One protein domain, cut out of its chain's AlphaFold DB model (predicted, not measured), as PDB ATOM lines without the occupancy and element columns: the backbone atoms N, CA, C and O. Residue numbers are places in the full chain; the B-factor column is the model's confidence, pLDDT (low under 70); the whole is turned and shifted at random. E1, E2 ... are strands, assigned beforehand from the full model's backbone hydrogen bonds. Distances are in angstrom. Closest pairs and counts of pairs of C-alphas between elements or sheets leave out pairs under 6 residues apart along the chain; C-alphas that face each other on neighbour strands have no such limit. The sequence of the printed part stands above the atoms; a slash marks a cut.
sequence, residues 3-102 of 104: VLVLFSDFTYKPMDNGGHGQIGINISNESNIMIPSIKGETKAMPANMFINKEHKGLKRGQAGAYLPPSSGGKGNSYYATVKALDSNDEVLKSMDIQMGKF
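Overview. This is residues 3 to 102 of the 104 residues of an uncharacterized protein of Poseidonibacter sp. SJOD-M-33 (UniProt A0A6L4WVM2). Little regular structure is here: one strongly twisted sheet, E1 in its middle, short E2 and E3 on one side and the long hairpin E4 and E5 on the other, with long loops round it. The 100 printed residues have no named helix and strands E1 to E5, ordered E3 E2 E1 E4 E5, antiparallel; class all strand, with 37 residues in named elements. The whole is compact, radius of gyration of the C-alphas 13.4 A, spans 41 by 26 by 22 A.

Along the chain. Find C-alpha 3 at (194.627, 239.772, 260.535), where E1, residues 3 to 9, begins. Then come E2, 22 to 26, E3, 49 to 53, and E4, 77 to 85, 26.1 A long. E5, 91 to 101, 27.7 A long, ends at (188.581, 252.958, 241.582).

Arrangement. Look for N and O within hydrogen-bond range: E1 to E4, N 6 and O 81, 2.9 A; E1 to E2, N 5 and O 23, 2.8 A; E2 to E3, N 50 and O 24, 2.9 A; E4 to E5, N 82 and O 95, 2.8 A. E1 E2 E3 form a meander, each strand the antiparallel neighbour of the one before; with E4 beside E1 they make a Greek key. Edge strands E3 and E5 are apart.

Size, cuts and confidence. C-alphas 29 and 73 are farthest apart, 41.4 A. The printed part has no cut, E1 to E2, E2 to E3 and E3 to E4 are long links, and no printed residue is under 70 in pLDDT.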
ATOM      1  N   VAL A   3     195.042 239.521 261.915       96.00
ATOM      2  CA  VAL A   3     194.627 239.772 260.535       96.00
ATOM      3  C   VAL A   3     195.533 240.838 259.944       96.00
ATOM      4  O   VAL A   3     195.747 241.881 260.557       96.00
ATOM      5  N   LEU A   4     196.069 240.579 258.755       96.94
ATOM      6  CA  LEU A   4     196.780 241.569 257.957       96.94
ATOM      7  C   LEU A   4     195.901 242.020 256.796       96.94
ATOM      8  O   LEU A   4     195.353 241.193 256.070       96.94
ATOM      9  N   VAL A   5     195.832 243.329 256.584       96.25
ATOM     10  CA  VAL A   5     195.197 243.946 255.420       96.25
ATOM     11  C   VAL A   5     196.270 244.653 254.609       96.25
ATOM     12  O   VAL A   5     196.903 245.600 255.077       96.25
ATOM     13  N   LEU A   6     196.507 244.158 253.399       96.94
ATOM     14  CA  LEU A   6     197.502 244.676 252.473       96.94
ATOM     15  C   LEU A   6     196.784 245.515 251.424       96.94
ATOM     16  O   LEU A   6     196.011 244.969 250.643       96.94
ATOM     17  N   PHE A   7     197.058 246.815 251.379       94.94
ATOM     18  CA  PHE A   7     196.443 247.699 250.393       94.94
ATOM     19  C   PHE A   7     197.291 247.751 249.120       94.94
ATOM     20  O   PHE A   7     198.509 247.966 249.175       94.94
ATOM     21  N   SER A   8     196.646 247.572 247.971       95.31
ATOM     22  CA  SER A   8     197.325 247.387 246.692       95.31
ATOM     23  C   SER A   8     196.677 248.194 245.575       95.31
ATOM     24  O   SER A   8     195.456 248.344 245.518       95.31
ATOM     25  N   ASP A   9     197.507 248.647 244.641       93.75
ATOM     26  CA  ASP A   9     197.069 249.148 243.342       93.75
ATOM     27  C   ASP A   9     197.274 248.052 242.287       93.75
ATOM     28  O   ASP A   9     198.401 247.646 242.005       93.75
ATOM     29  N   PHE A  10     196.183 247.558 241.707       91.06
ATOM     30  CA  PHE A  10     196.211 246.499 240.696       91.06
ATOM     31  C   PHE A  10     196.854 246.972 239.384       91.06
ATOM     32  O   PHE A  10     197.541 246.215 238.689       91.06
ATOM     33  N   THR A  11     196.611 248.236 239.039       90.19
ATOM     34  CA  THR A  11     196.986 248.852 237.759       90.19
ATOM     35  C   THR A  11     198.339 249.555 237.802       90.19
ATOM     36  O   THR A  11     199.003 249.665 236.775       90.19
ATOM     37  N   TYR A  12     198.792 249.985 238.981       90.31
ATOM     38  CA  TYR A  12     200.096 250.603 239.183       90.31
ATOM     39  C   TYR A  12     201.033 249.658 239.937       90.31
ATOM     40  O   TYR A  12     201.128 249.664 241.164       90.31
ATOM     41  N   LYS A  13     201.780 248.858 239.167       92.00
ATOM     42  CA  LYS A  13     202.622 247.757 239.666       92.00
ATOM     43  C   LYS A  13     203.585 248.099 240.813       92.00
ATOM     44  O   LYS A  13     203.733 247.255 241.695       92.00
ATOM     45  N   PRO A  14     204.202 249.296 240.892       91.06
ATOM     46  CA  PRO A  14     205.029 249.658 242.046       91.06
ATOM     47  C   PRO A  14     204.280 249.619 243.386       91.06
ATOM     48  O   PRO A  14     204.893 249.371 244.426       91.06
ATOM     49  N   MET A  15     202.962 249.831 243.359       92.44
ATOM     50  CA  MET A  15     202.095 249.861 244.536       92.44
ATOM     51  C   MET A  15     201.239 248.593 244.691       92.44
ATOM     52  O   MET A  15     200.411 248.512 245.600       92.44
ATOM     53  N   ASP A  16     201.460 247.587 243.847       94.44
ATOM     54  CA  ASP A  16     200.805 246.282 243.920       94.44
ATOM     55  C   ASP A  16     201.362 245.445 245.096       94.44
ATOM     56  O   ASP A  16     202.455 245.714 245.620       94.44
ATOM     57  N   ASN A  17     200.619 244.416 245.512       95.25
ATOM     58  CA  ASN A  17     200.982 243.483 246.587       95.25
ATOM     59  C   ASN A  17     201.339 244.169 247.927       95.25
ATOM     60  O   ASN A  17     202.406 243.939 248.509       95.25
ATOM     61  N   GLY A  18     200.460 245.040 248.425       94.69
ATOM     62  CA  GLY A  18     200.639 245.752 249.692       94.69
ATOM     63  C   GLY A  18     201.506 247.004 249.583       94.69
ATOM     64  O   GLY A  18     202.076 247.445 250.579       94.69
ATOM     65  N   GLY A  19     201.684 247.560 248.382       94.38
ATOM     66  CA  GLY A  19     202.523 248.739 248.180       94.38
ATOM     67  C   GLY A  19     201.977 250.012 248.830       94.38
ATOM     68  O   GLY A  19     202.760 250.905 249.139       94.38
ATOM     69  N   HIS A  20     200.678 250.078 249.130       93.94
ATOM     70  CA  HIS A  20     200.080 251.154 249.932       93.94
ATOM     71  C   HIS A  20     200.297 250.982 251.442       93.94
ATOM     72  O   HIS A  20     199.865 251.815 252.236       93.94
ATOM     73  N   GLY A  21     201.016 249.937 251.844       94.75
ATOM     74  CA  GLY A  21     201.242 249.582 253.232       94.75
ATOM     75  C   GLY A  21     200.350 248.427 253.669       94.75
ATOM     76  O   GLY A  21     199.424 247.995 252.974       94.75
ATOM     77  N   GLN A  22     200.686 247.897 254.836       96.00
ATOM     78  CA  GLN A  22     200.031 246.751 255.438       96.00
ATOM     79  C   GLN A  22     199.678 247.086 256.875       96.00
ATOM     80  O   GLN A  22     200.530 247.539 257.642       96.00
ATOM     81  N   ILE A  23     198.429 246.834 257.233       96.06
ATOM     82  CA  ILE A  23     197.905 247.093 258.566       96.06
ATOM     83  C   ILE A  23     197.632 245.753 259.230       96.06
ATOM     84  O   ILE A  23     197.017 244.878 258.628       96.06
ATOM     85  N   GLY A  24     198.134 245.594 260.448       95.88
ATOM     86  CA  GLY A  24     197.870 244.445 261.293       95.88
ATOM     87  C   GLY A  24     196.823 244.761 262.349       95.88
ATOM     88  O   GLY A  24     196.745 245.885 262.844       95.88
ATOM     89  N   ILE A  25     196.020 243.757 262.678       95.75
ATOM     90  CA  ILE A  25     194.994 243.799 263.717       95.75
ATOM     91  C   ILE A  25     195.225 242.591 264.609       95.75
ATOM     92  O   ILE A  25     195.159 241.451 264.140       95.75
ATOM     93  N   ASN A  26     195.509 242.835 265.884       95.19
ATOM     94  CA  ASN A  26     195.580 241.768 266.870       95.19
ATOM     95  C   ASN A  26     194.165 241.279 267.170       95.19
ATOM     96  O   ASN A  26     193.302 242.076 267.537       95.19
ATOM     97  N   ILE A  27     193.956 239.974 267.014       92.00
ATOM     98  CA  ILE A  27     192.687 239.315 267.312       92.00
ATOM     99  C   ILE A  27     192.922 238.214 268.343       92.00
ATOM    100  O   ILE A  27     193.975 237.559 268.360       92.00
ATOM    101  N   SER A  28     191.937 238.041 269.211       86.38
ATOM    102  CA  SER A  28     191.892 236.974 270.196       86.38
ATOM    103  C   SER A  28     191.024 235.845 269.635       86.38
ATOM    104  O   SER A  28     191.479 235.111 268.762       86.38
ATOM    105  N   ASN A  29     189.777 235.735 270.093       84.31
ATOM    106  CA  ASN A  29     188.851 234.657 269.740       84.31
ATOM    107  C   ASN A  29     187.571 235.192 269.077       84.31
ATOM    108  O   ASN A  29     186.512 234.571 269.162       84.31
ATOM    109  N   GLU A  30     187.632 236.374 268.464       86.69
ATOM    110  CA  GLU A  30     186.489 236.977 267.791       86.69
ATOM    111  C   GLU A  30     186.187 236.249 266.471       86.69
ATOM    112  O   GLU A  30     187.068 236.031 265.641       86.69
ATOM    113  N   SER A  31     184.917 235.911 266.237       86.38
ATOM    114  CA  SER A  31     184.454 235.359 264.953       86.38
ATOM    115  C   SER A  31     184.210 236.438 263.892       86.38
ATOM    116  O   SER A  31     184.082 236.134 262.706       86.38
ATOM    117  N   ASN A  32     184.134 237.701 264.314       89.00
ATOM    118  CA  ASN A  32     183.945 238.865 263.463       89.00
ATOM    119  C   ASN A  32     184.758 240.036 264.020       89.00
ATOM    120  O   ASN A  32     184.785 240.256 265.230       89.00
ATOM    121  N   ILE A  33     185.384 240.800 263.128       87.62
ATOM    122  CA  ILE A  33     186.067 242.041 263.465       87.62
ATOM    123  C   ILE A  33     185.553 243.172 262.581       87.62
ATOM    124  O   ILE A  33     185.381 243.013 261.372       87.62
ATOM    125  N   MET A  34     185.354 244.341 263.183       88.19
ATOM    126  CA  MET A  34     185.088 245.569 262.449       88.19
ATOM    127  C   MET A  34     186.392 246.343 262.301       88.19
ATOM    128  O   MET A  34     187.024 246.701 263.292       88.19
ATOM    129  N   ILE A  35     186.780 246.614 261.057       85.56
ATOM    130  CA  ILE A  35     187.930 247.465 260.760       85.56
ATOM    131  C   ILE A  35     187.396 248.892 260.615       85.56
ATOM    132  O   ILE A  35     186.673 249.160 259.652       85.56
ATOM    133  N   PRO A  36     187.686 249.806 261.561       88.00
ATOM    134  CA  PRO A  36     187.229 251.182 261.446       88.00
ATOM    135  C   PRO A  36     187.911 251.866 260.260       88.00
ATOM    136  O   PRO A  36     188.957 251.429 259.779       88.00
ATOM    137  N   SER A  37     187.354 252.989 259.807       86.81
ATOM    138  CA  SER A  37     188.075 253.854 258.877       86.81
ATOM    139  C   SER A  37     189.366 254.349 259.527       86.81
ATOM    140  O   SER A  37     189.355 254.919 260.617       86.81
ATOM    141  N   ILE A  38     190.484 254.140 258.839       86.19
ATOM    142  CA  ILE A  38     191.808 254.543 259.303       86.19
ATOM    143  C   ILE A  38     192.196 255.781 258.520       86.19
ATOM    144  O   ILE A  38     192.120 255.802 257.290       86.19
ATOM    145  N   LYS A  39     192.621 256.826 259.225       87.62
ATOM    146  CA  LYS A  39     193.149 258.010 258.561       87.62
ATOM    147  C   LYS A  39     194.443 257.634 257.827       87.62
ATOM    148  O   LYS A  39     195.325 256.998 258.397       87.62
ATOM    149  N   GLY A  40     194.543 258.018 256.558       87.50
ATOM    150  CA  GLY A  40     195.767 257.885 255.773       87.50
ATOM    151  C   GLY A  40     196.932 258.669 256.359       87.50
ATOM    152  O   GLY A  40     196.720 259.651 257.069       87.50
ATOM    153  N   GLU A  41     198.156 258.258 256.021       89.88
ATOM    154  CA  GLU A  41     199.365 259.058 256.265       89.88
ATOM    155  C   GLU A  41     199.567 259.399 257.748       89.88
ATOM    156  O   GLU A  41     200.025 260.482 258.099       89.88
ATOM    157  N   THR A  42     199.201 258.464 258.626       90.12
ATOM    158  CA  THR A  42     199.435 258.552 260.065       90.12
ATOM    159  C   THR A  42     199.986 257.246 260.623       90.12
ATOM    160  O   THR A  42     199.686 256.155 260.135       90.12
ATOM    161  N   LYS A  43     200.791 257.365 261.681       90.94
ATOM    162  CA  LYS A  43     201.214 256.238 262.528       90.94
ATOM    163  C   LYS A  43     200.266 256.000 263.703       90.94
ATOM    164  O   LYS A  43     200.373 254.976 264.368       90.94
ATOM    165  N   ALA A  44     199.367 256.946 263.977       92.06
ATOM    166  CA  ALA A  44     198.373 256.809 265.028       92.06
ATOM    167  C   ALA A  44     197.307 255.809 264.576       92.06
ATOM    168  O   ALA A  44     196.562 256.075 263.633       92.06
ATOM    169  N   MET A  45     197.262 254.668 265.255       92.88
ATOM    170  CA  MET A  45     196.332 253.587 264.959       92.88
ATOM    171  C   MET A  45     195.315 253.413 266.087       92.88
ATOM    172  O   MET A  45     195.641 253.688 267.245       92.88
ATOM    173  N   PRO A  46     194.088 252.959 265.770       92.00
ATOM    174  CA  PRO A  46     193.137 252.523 266.782       92.00
ATOM    175  C   PRO A  46     193.732 251.440 267.691       92.00
ATOM    176  O   PRO A  46     194.650 250.713 267.302       92.00
ATOM    177  N   ALA A  47     193.186 251.316 268.903       89.00
ATOM    178  CA  ALA A  47     193.575 250.255 269.829       89.00
ATOM    179  C   ALA A  47     193.453 248.886 269.147       89.00
ATOM    180  O   ALA A  47     192.442 248.659 268.502       89.00
ATOM    181  N   ASN A  48     194.457 248.016 269.336       91.56
ATOM    182  CA  ASN A  48     194.673 246.698 268.702       91.56
ATOM    183  C   ASN A  48     195.196 246.682 267.250       91.56
ATOM    184  O   ASN A  48     195.524 245.602 266.749       91.56
ATOM    185  N   MET A  49     195.341 247.841 266.605       95.25
ATOM    186  CA  MET A  49     195.827 247.953 265.228       95.25
ATOM    187  C   MET A  49     197.251 248.506 265.171       95.25
ATOM    188  O   MET A  49     197.677 249.270 266.036       95.25
ATOM    189  N   PHE A  50     198.001 248.143 264.134       95.31
ATOM    190  CA  PHE A  50     199.380 248.593 263.947       95.31
ATOM    191  C   PHE A  50     199.789 248.605 262.472       95.31
ATOM    192  O   PHE A  50     199.202 247.921 261.633       95.31
ATOM    193  N   ILE A  51     200.831 249.369 262.141       95.31
ATOM    194  CA  ILE A  51     201.477 249.287 260.828       95.31
ATOM    195  C   ILE A  51     202.368 248.044 260.812       95.31
ATOM    196  O   ILE A  51     203.373 247.994 261.515       95.31
ATOM    197  N   ASN A  52     202.012 247.049 260.001       95.81
ATOM    198  CA  ASN A  52     202.842 245.865 259.774       95.81
ATOM    199  C   ASN A  52     203.957 246.151 258.761       95.81
ATOM    200  O   ASN A  52     205.073 245.656 258.885       95.81
ATOM    201  N   LYS A  53     203.648 246.953 257.737       94.50
ATOM    202  CA  LYS A  53     204.617 247.383 256.731       94.50
ATOM    203  C   LYS A  53     204.232 248.744 256.179       94.50
ATOM    204  O   LYS A  53     203.067 248.984 255.868       94.50
ATOM    205  N   GLU A  54     205.214 249.618 256.041       92.00
ATOM    206  CA  GLU A  54     205.012 250.943 255.464       92.00
ATOM    207  C   GLU A  54     204.717 250.899 253.960       92.00
ATOM    208  O   GLU A  54     204.974 249.904 253.272       92.00
ATOM    209  N   HIS A  55     204.169 251.996 253.441       93.81
ATOM    210  CA  HIS A  55     203.930 252.155 252.014       93.81
ATOM    211  C   HIS A  55     205.233 252.333 251.211       93.81
ATOM    212  O   HIS A  55     206.212 252.912 251.674       93.81
ATOM    213  N   LYS A  56     205.216 251.945 249.933       92.12
ATOM    214  CA  LYS A  56     206.329 252.114 248.978       92.12
ATOM    215  C   LYS A  56     206.327 253.468 248.258       92.12
ATOM    216  O   LYS A  56     207.219 253.737 247.457       92.12
ATOM    217  N   GLY A  57     205.319 254.311 248.499       86.38
ATOM    218  CA  GLY A  57     205.172 255.624 247.869       86.38
ATOM    219  C   GLY A  57     206.299 256.587 248.248       86.38
ATOM    220  O   GLY A  57     206.172 257.349 249.199       86.38
ATOM    221  N   LEU A  58     207.405 256.565 247.505       76.00
ATOM    222  CA  LEU A  58     208.537 257.464 247.730       76.00
ATOM    223  C   LEU A  58     208.082 258.928 247.606       76.00
ATOM    224  O   LEU A  58     207.445 259.302 246.621       76.00
ATOM    225  N   LYS A  59     208.434 259.759 248.597       77.88
ATOM    226  CA  LYS A  59     208.098 261.198 248.672       77.88
ATOM    227  C   LYS A  59     206.595 261.530 248.720       77.88
ATOM    228  O   LYS A  59     206.232 262.688 248.532       77.88
ATOM    229  N   ARG A  60     205.719 260.551 248.958       77.31
ATOM    230  CA  ARG A  60     204.282 260.763 249.188       77.31
ATOM    231  C   ARG A  60     203.936 260.263 250.580       77.31
ATOM    232  O   ARG A  60     204.456 259.234 250.982       77.31
ATOM    233  N   GLY A  61     203.040 260.955 251.268       81.38
ATOM    234  CA  GLY A  61     202.604 260.544 252.594       81.38
ATOM    235  C   GLY A  61     203.658 260.641 253.690       81.38
ATOM    236  O   GLY A  61     204.811 261.023 253.472       81.38
ATOM    237  N   GLN A  62     203.231 260.310 254.906       85.38
ATOM    238  CA  GLN A  62     204.113 260.212 256.061       85.38
ATOM    239  C   GLN A  62     204.903 258.894 256.018       85.38
ATOM    240  O   GLN A  62     204.318 257.814 256.055       85.38
ATOM    241  N   ALA A  63     206.236 258.973 256.033       84.38
ATOM    242  CA  ALA A  63     207.099 257.790 256.109       84.38
ATOM    243  C   ALA A  63     206.750 256.902 257.320       84.38
ATOM    244  O   ALA A  63     206.559 257.400 258.437       84.38
ATOM    245  N   GLY A  64     206.692 255.585 257.116       84.62
ATOM    246  CA  GLY A  64     206.259 254.622 258.128       84.62
ATOM    247  C   GLY A  64     204.742 254.501 258.327       84.62
ATOM    248  O   GLY A  64     204.333 253.796 259.245       84.62
ATOM    249  N   ALA A  65     203.909 255.185 257.537       90.19
ATOM    250  CA  ALA A  65     202.451 255.059 257.582       90.19
ATOM    251  C   ALA A  65     201.911 254.187 256.434       90.19
ATOM    252  O   ALA A  65     202.646 253.753 255.541       90.19
ATOM    253  N   TYR A  66     200.598 253.955 256.447       91.62
ATOM    254  CA  TYR A  66     199.865 253.488 255.272       91.62
ATOM    255  C   TYR A  66     199.510 254.692 254.382       91.62
ATOM    256  O   TYR A  66     199.207 255.779 254.881       91.62
ATOM    257  N   LEU A  67     199.551 254.499 253.063       92.12
ATOM    258  CA  LEU A  67     199.175 255.507 252.076       92.12
ATOM    259  C   LEU A  67     197.781 255.181 251.525       92.12
ATOM    260  O   LEU A  67     197.622 254.128 250.905       92.12
ATOM    261  N   PRO A  68     196.776 256.056 251.675       88.62
ATOM    262  CA  PRO A  68     195.448 255.804 251.137       88.62
ATOM    263  C   PRO A  68     195.469 255.658 249.605       88.62
ATOM    264  O   PRO A  68     196.311 256.269 248.933       88.62
ATOM    265  N   PRO A  69     194.556 254.851 249.030       84.38
ATOM    266  CA  PRO A  69     194.341 254.797 247.588       84.38
ATOM    267  C   PRO A  69     194.150 256.200 247.011       84.38
ATOM    268  O   PRO A  69     193.259 256.919 247.446       84.38
ATOM    269  N   SER A  70     195.001 256.591 246.058       78.06
ATOM    270  CA  SER A  70     195.026 257.924 245.450       78.06
ATOM    271  C   SER A  70     195.496 257.839 244.009       78.06
ATOM    272  O   SER A  70     196.700 257.910 243.737       78.06
ATOM    273  N   SER A  71     194.553 257.700 243.072       75.81
ATOM    274  CA  SER A  71     194.900 257.589 241.648       75.81
ATOM    275  C   SER A  71     195.519 258.866 241.081       75.81
ATOM    276  O   SER A  71     196.047 258.831 239.973       75.81
ATOM    277  N   GLY A  72     195.408 260.011 241.772       73.75
ATOM    278  CA  GLY A  72     195.792 261.320 241.228       73.75
ATOM    279  C   GLY A  72     195.150 261.576 239.860       73.75
ATOM    280  O   GLY A  72     195.856 261.881 238.903       73.75
ATOM    281  N   GLY A  73     193.846 261.304 239.741       75.69
ATOM    282  CA  GLY A  73     193.086 261.406 238.491       75.69
ATOM    283  C   GLY A  73     193.271 260.268 237.471       75.69
ATOM    284  O   GLY A  73     192.565 260.243 236.470       75.69
ATOM    285  N   LYS A  74     194.164 259.292 237.695       81.88
ATOM    286  CA  LYS A  74     194.511 258.261 236.684       81.88
ATOM    287  C   LYS A  74     193.562 257.061 236.605       81.88
ATOM    288  O   LYS A  74     193.727 256.209 235.738       81.88
ATOM    289  N   GLY A  75     192.569 256.983 237.491       85.75
ATOM    290  CA  GLY A  75     191.575 255.906 237.497       85.75
ATOM    291  C   GLY A  75     192.149 254.512 237.758       85.75
ATOM    292  O   GLY A  75     191.707 253.547 237.126       85.75
ATOM    293  N   ASN A  76     193.110 254.419 238.679       88.12
ATOM    294  CA  ASN A  76     193.703 253.158 239.095       88.12
ATOM    295  C   ASN A  76     192.679 252.284 239.836       88.12
ATOM    296  O   ASN A  76     191.802 252.791 240.542       88.12
ATOM    297  N   SER A  77     192.802 250.967 239.676       91.69
ATOM    298  CA  SER A  77     191.973 249.973 240.365       91.69
ATOM    299  C   SER A  77     192.686 249.453 241.606       91.69
ATOM    300  O   SER A  77     193.837 249.034 241.530       91.69
ATOM    301  N   TYR A  78     191.978 249.404 242.728       93.62
ATOM    302  CA  TYR A  78     192.523 249.023 244.025       93.62
ATOM    303  C   TYR A  78     191.851 247.774 244.576       93.62
ATOM    304  O   TYR A  78     190.661 247.523 244.354       93.62
ATOM    305  N   TYR A  79     192.626 247.025 245.345       95.88
ATOM    306  CA  TYR A  79     192.159 245.877 246.103       95.88
ATOM    307  C   TYR A  79     192.895 245.805 247.440       95.88
ATOM    308  O   TYR A  79     193.962 246.403 247.619       95.88
ATOM    309  N   ALA A  80     192.312 245.067 248.376       95.94
ATOM    310  CA  ALA A  80     192.954 244.715 249.627       95.94
ATOM    311  C   ALA A  80     193.068 243.196 249.746       95.94
ATOM    312  O   ALA A  80     192.064 242.496 249.635       95.94
ATOM    313  N   THR A  81     194.269 242.690 250.018       97.81
ATOM    314  CA  THR A  81     194.441 241.287 250.412       97.81
ATOM    315  C   THR A  81     194.285 241.183 251.920       97.81
ATOM    316  O   THR A  81     195.055 241.789 252.668       97.81
ATOM    317  N   VAL A  82     193.316 240.393 252.372       97.00
ATOM    318  CA  VAL A  82     193.094 240.081 253.785       97.00
ATOM    319  C   VAL A  82     193.689 238.713 254.081       97.00
ATOM    320  O   VAL A  82     193.329 237.726 253.439       97.00
ATOM    321  N   LYS A  83     194.599 238.653 255.055       97.44
ATOM    322  CA  LYS A  83     195.243 237.417 255.507       97.44
ATOM    323  C   LYS A  83     194.955 237.181 256.980       97.44
ATOM    324  O   LYS A  83     195.238 238.054 257.794       97.44
ATOM    325  N   ALA A  84     194.439 236.005 257.315       95.44
ATOM    326  CA  ALA A  84     194.346 235.530 258.692       95.44
ATOM    327  C   ALA A  84     195.599 234.714 259.017       95.44
ATOM    328  O   ALA A  84     195.946 233.803 258.260       95.44
ATOM    329  N   LEU A  85     196.279 235.069 260.102       96.25
ATOM    330  CA  LEU A  85     197.511 234.439 260.554       96.25
ATOM    331  C   LEU A  85     197.320 233.835 261.948       96.25
ATOM    332  O   LEU A  85     196.613 234.402 262.795       96.25
ATOM    333  N   ASP A  86     197.971 232.700 262.187       94.50
ATOM    334  CA  ASP A  86     198.024 232.073 263.504       94.50
ATOM    335  C   ASP A  86     198.974 232.822 264.468       94.50
ATOM    336  O   ASP A  86     199.330 233.983 264.248       94.50
ATOM    337  N   SER A  87     199.327 232.220 265.607       92.69
ATOM    338  CA  SER A  87     200.277 232.815 266.563       92.69
ATOM    339  C   SER A  87     201.741 232.764 266.116       92.69
ATOM    340  O   SER A  87     202.557 233.468 266.701       92.69
ATOM    341  N   ASN A  88     202.066 231.945 265.116       95.19
ATOM    342  CA  ASN A  88     203.409 231.774 264.561       95.19
ATOM    343  C   ASN A  88     203.601 232.577 263.265       95.19
ATOM    344  O   ASN A  88     204.605 232.413 262.577       95.19
ATOM    345  N   ASP A  89     202.645 233.451 262.940       95.06
ATOM    346  CA  ASP A  89     202.575 234.230 261.707       95.06
ATOM    347  C   ASP A  89     202.396 233.396 260.426       95.06
ATOM    348  O   ASP A  89     202.597 233.895 259.313       95.06
ATOM    349  N   GLU A  90     201.932 232.151 260.553       97.06
ATOM    350  CA  GLU A  90     201.573 231.323 259.407       97.06
ATOM    351  C   GLU A  90     200.217 231.747 258.844       97.06
ATOM    352  O   GLU A  90     199.247 231.967 259.572       97.06
ATOM    353  N   VAL A  91     200.128 231.870 257.516       97.75
ATOM    354  CA  VAL A  91     198.888 232.265 256.840       97.75
ATOM    355  C   VAL A  91     197.920 231.087 256.815       97.75
ATOM    356  O   VAL A  91     198.101 230.139 256.057       97.75
ATOM    357  N   LEU A  92     196.835 231.199 257.575       96.31
ATOM    358  CA  LEU A  92     195.742 230.227 257.598       96.31
ATOM    359  C   LEU A  92     194.811 230.388 256.392       96.31
ATOM    360  O   LEU A  92     194.322 229.415 255.816       96.31
ATOM    361  N   LYS A  93     194.539 231.639 256.003       96.69
ATOM    362  CA  LYS A  93     193.685 231.970 254.857       96.69
ATOM    363  C   LYS A  93     194.053 233.328 254.276       96.69
ATOM    364  O   LYS A  93     194.461 234.230 255.002       96.69
ATOM    365  N   SER A  94     193.857 233.473 252.969       97.81
ATOM    366  CA  SER A  94     194.018 234.725 252.232       97.81
ATOM    367  C   SER A  94     192.841 234.919 251.282       97.81
ATOM    368  O   SER A  94     192.367 233.948 250.687       97.81
ATOM    369  N   MET A  95     192.392 236.158 251.122       97.56
ATOM    370  CA  MET A  95     191.411 236.543 250.109       97.56
ATOM    371  C   MET A  95     191.669 237.964 249.620       97.56
ATOM    372  O   MET A  95     192.136 238.800 250.391       97.56
ATOM    373  N   ASP A  96     191.313 238.241 248.370       96.94
ATOM    374  CA  ASP A  96     191.340 239.592 247.820       96.94
ATOM    375  C   ASP A  96     189.935 240.192 247.826       96.94
ATOM    376  O   ASP A  96     188.960 239.557 247.421       96.94
ATOM    377  N   ILE A  97     189.840 241.436 248.289       94.94
ATOM    378  CA  ILE A  97     188.627 242.246 248.275       94.94
ATOM    379  C   ILE A  97     188.833 243.366 247.264       94.94
ATOM    380  O   ILE A  97     189.681 244.243 247.452       94.94
ATOM    381  N   GLN A  98     188.036 243.357 246.198       95.19
ATOM    382  CA  GLN A  98     188.036 244.440 245.224       95.19
ATOM    383  C   GLN A  98     187.446 245.704 245.862       95.19
ATOM    384  O   GLN A  98     186.311 245.691 246.331       95.19
ATOM    385  N   MET A  99     188.204 246.804 245.857       90.38
ATOM    386  CA  MET A  99     187.760 248.084 246.427       90.38
ATOM    387  C   MET A  99     187.215 249.044 245.362       90.38
ATOM    388  O   MET A  99     186.455 249.953 245.679       90.38
ATOM    389  N   GLY A 100     187.590 248.840 244.096       89.38
ATOM    390  CA  GLY A 100     187.156 249.674 242.974       89.38
ATOM    391  C   GLY A 100     188.189 250.732 242.594       89.38
ATOM    392  O   GLY A 100     189.391 250.518 242.751       89.38
ATOM    393  N   LYS A 101     187.727 251.854 242.036       89.50
ATOM    394  CA  LYS A 101     188.581 252.958 241.582       89.50
ATOM    395  C   LYS A 101     188.353 254.185 242.453       89.50
ATOM    396  O   LYS A 101     187.210 254.576 242.665       89.50
ATOM    397  N   PHE A 102     189.438 254.805 242.907       82.00
ATOM    398  CA  PHE A 102     189.386 256.020 243.721       82.00
ATOM    399  C   PHE A 102     189.900 257.208 242.920       82.00
ATOM    400  O   PHE A 102     191.032 257.191 242.429       82.00
TER     401      PHE A 102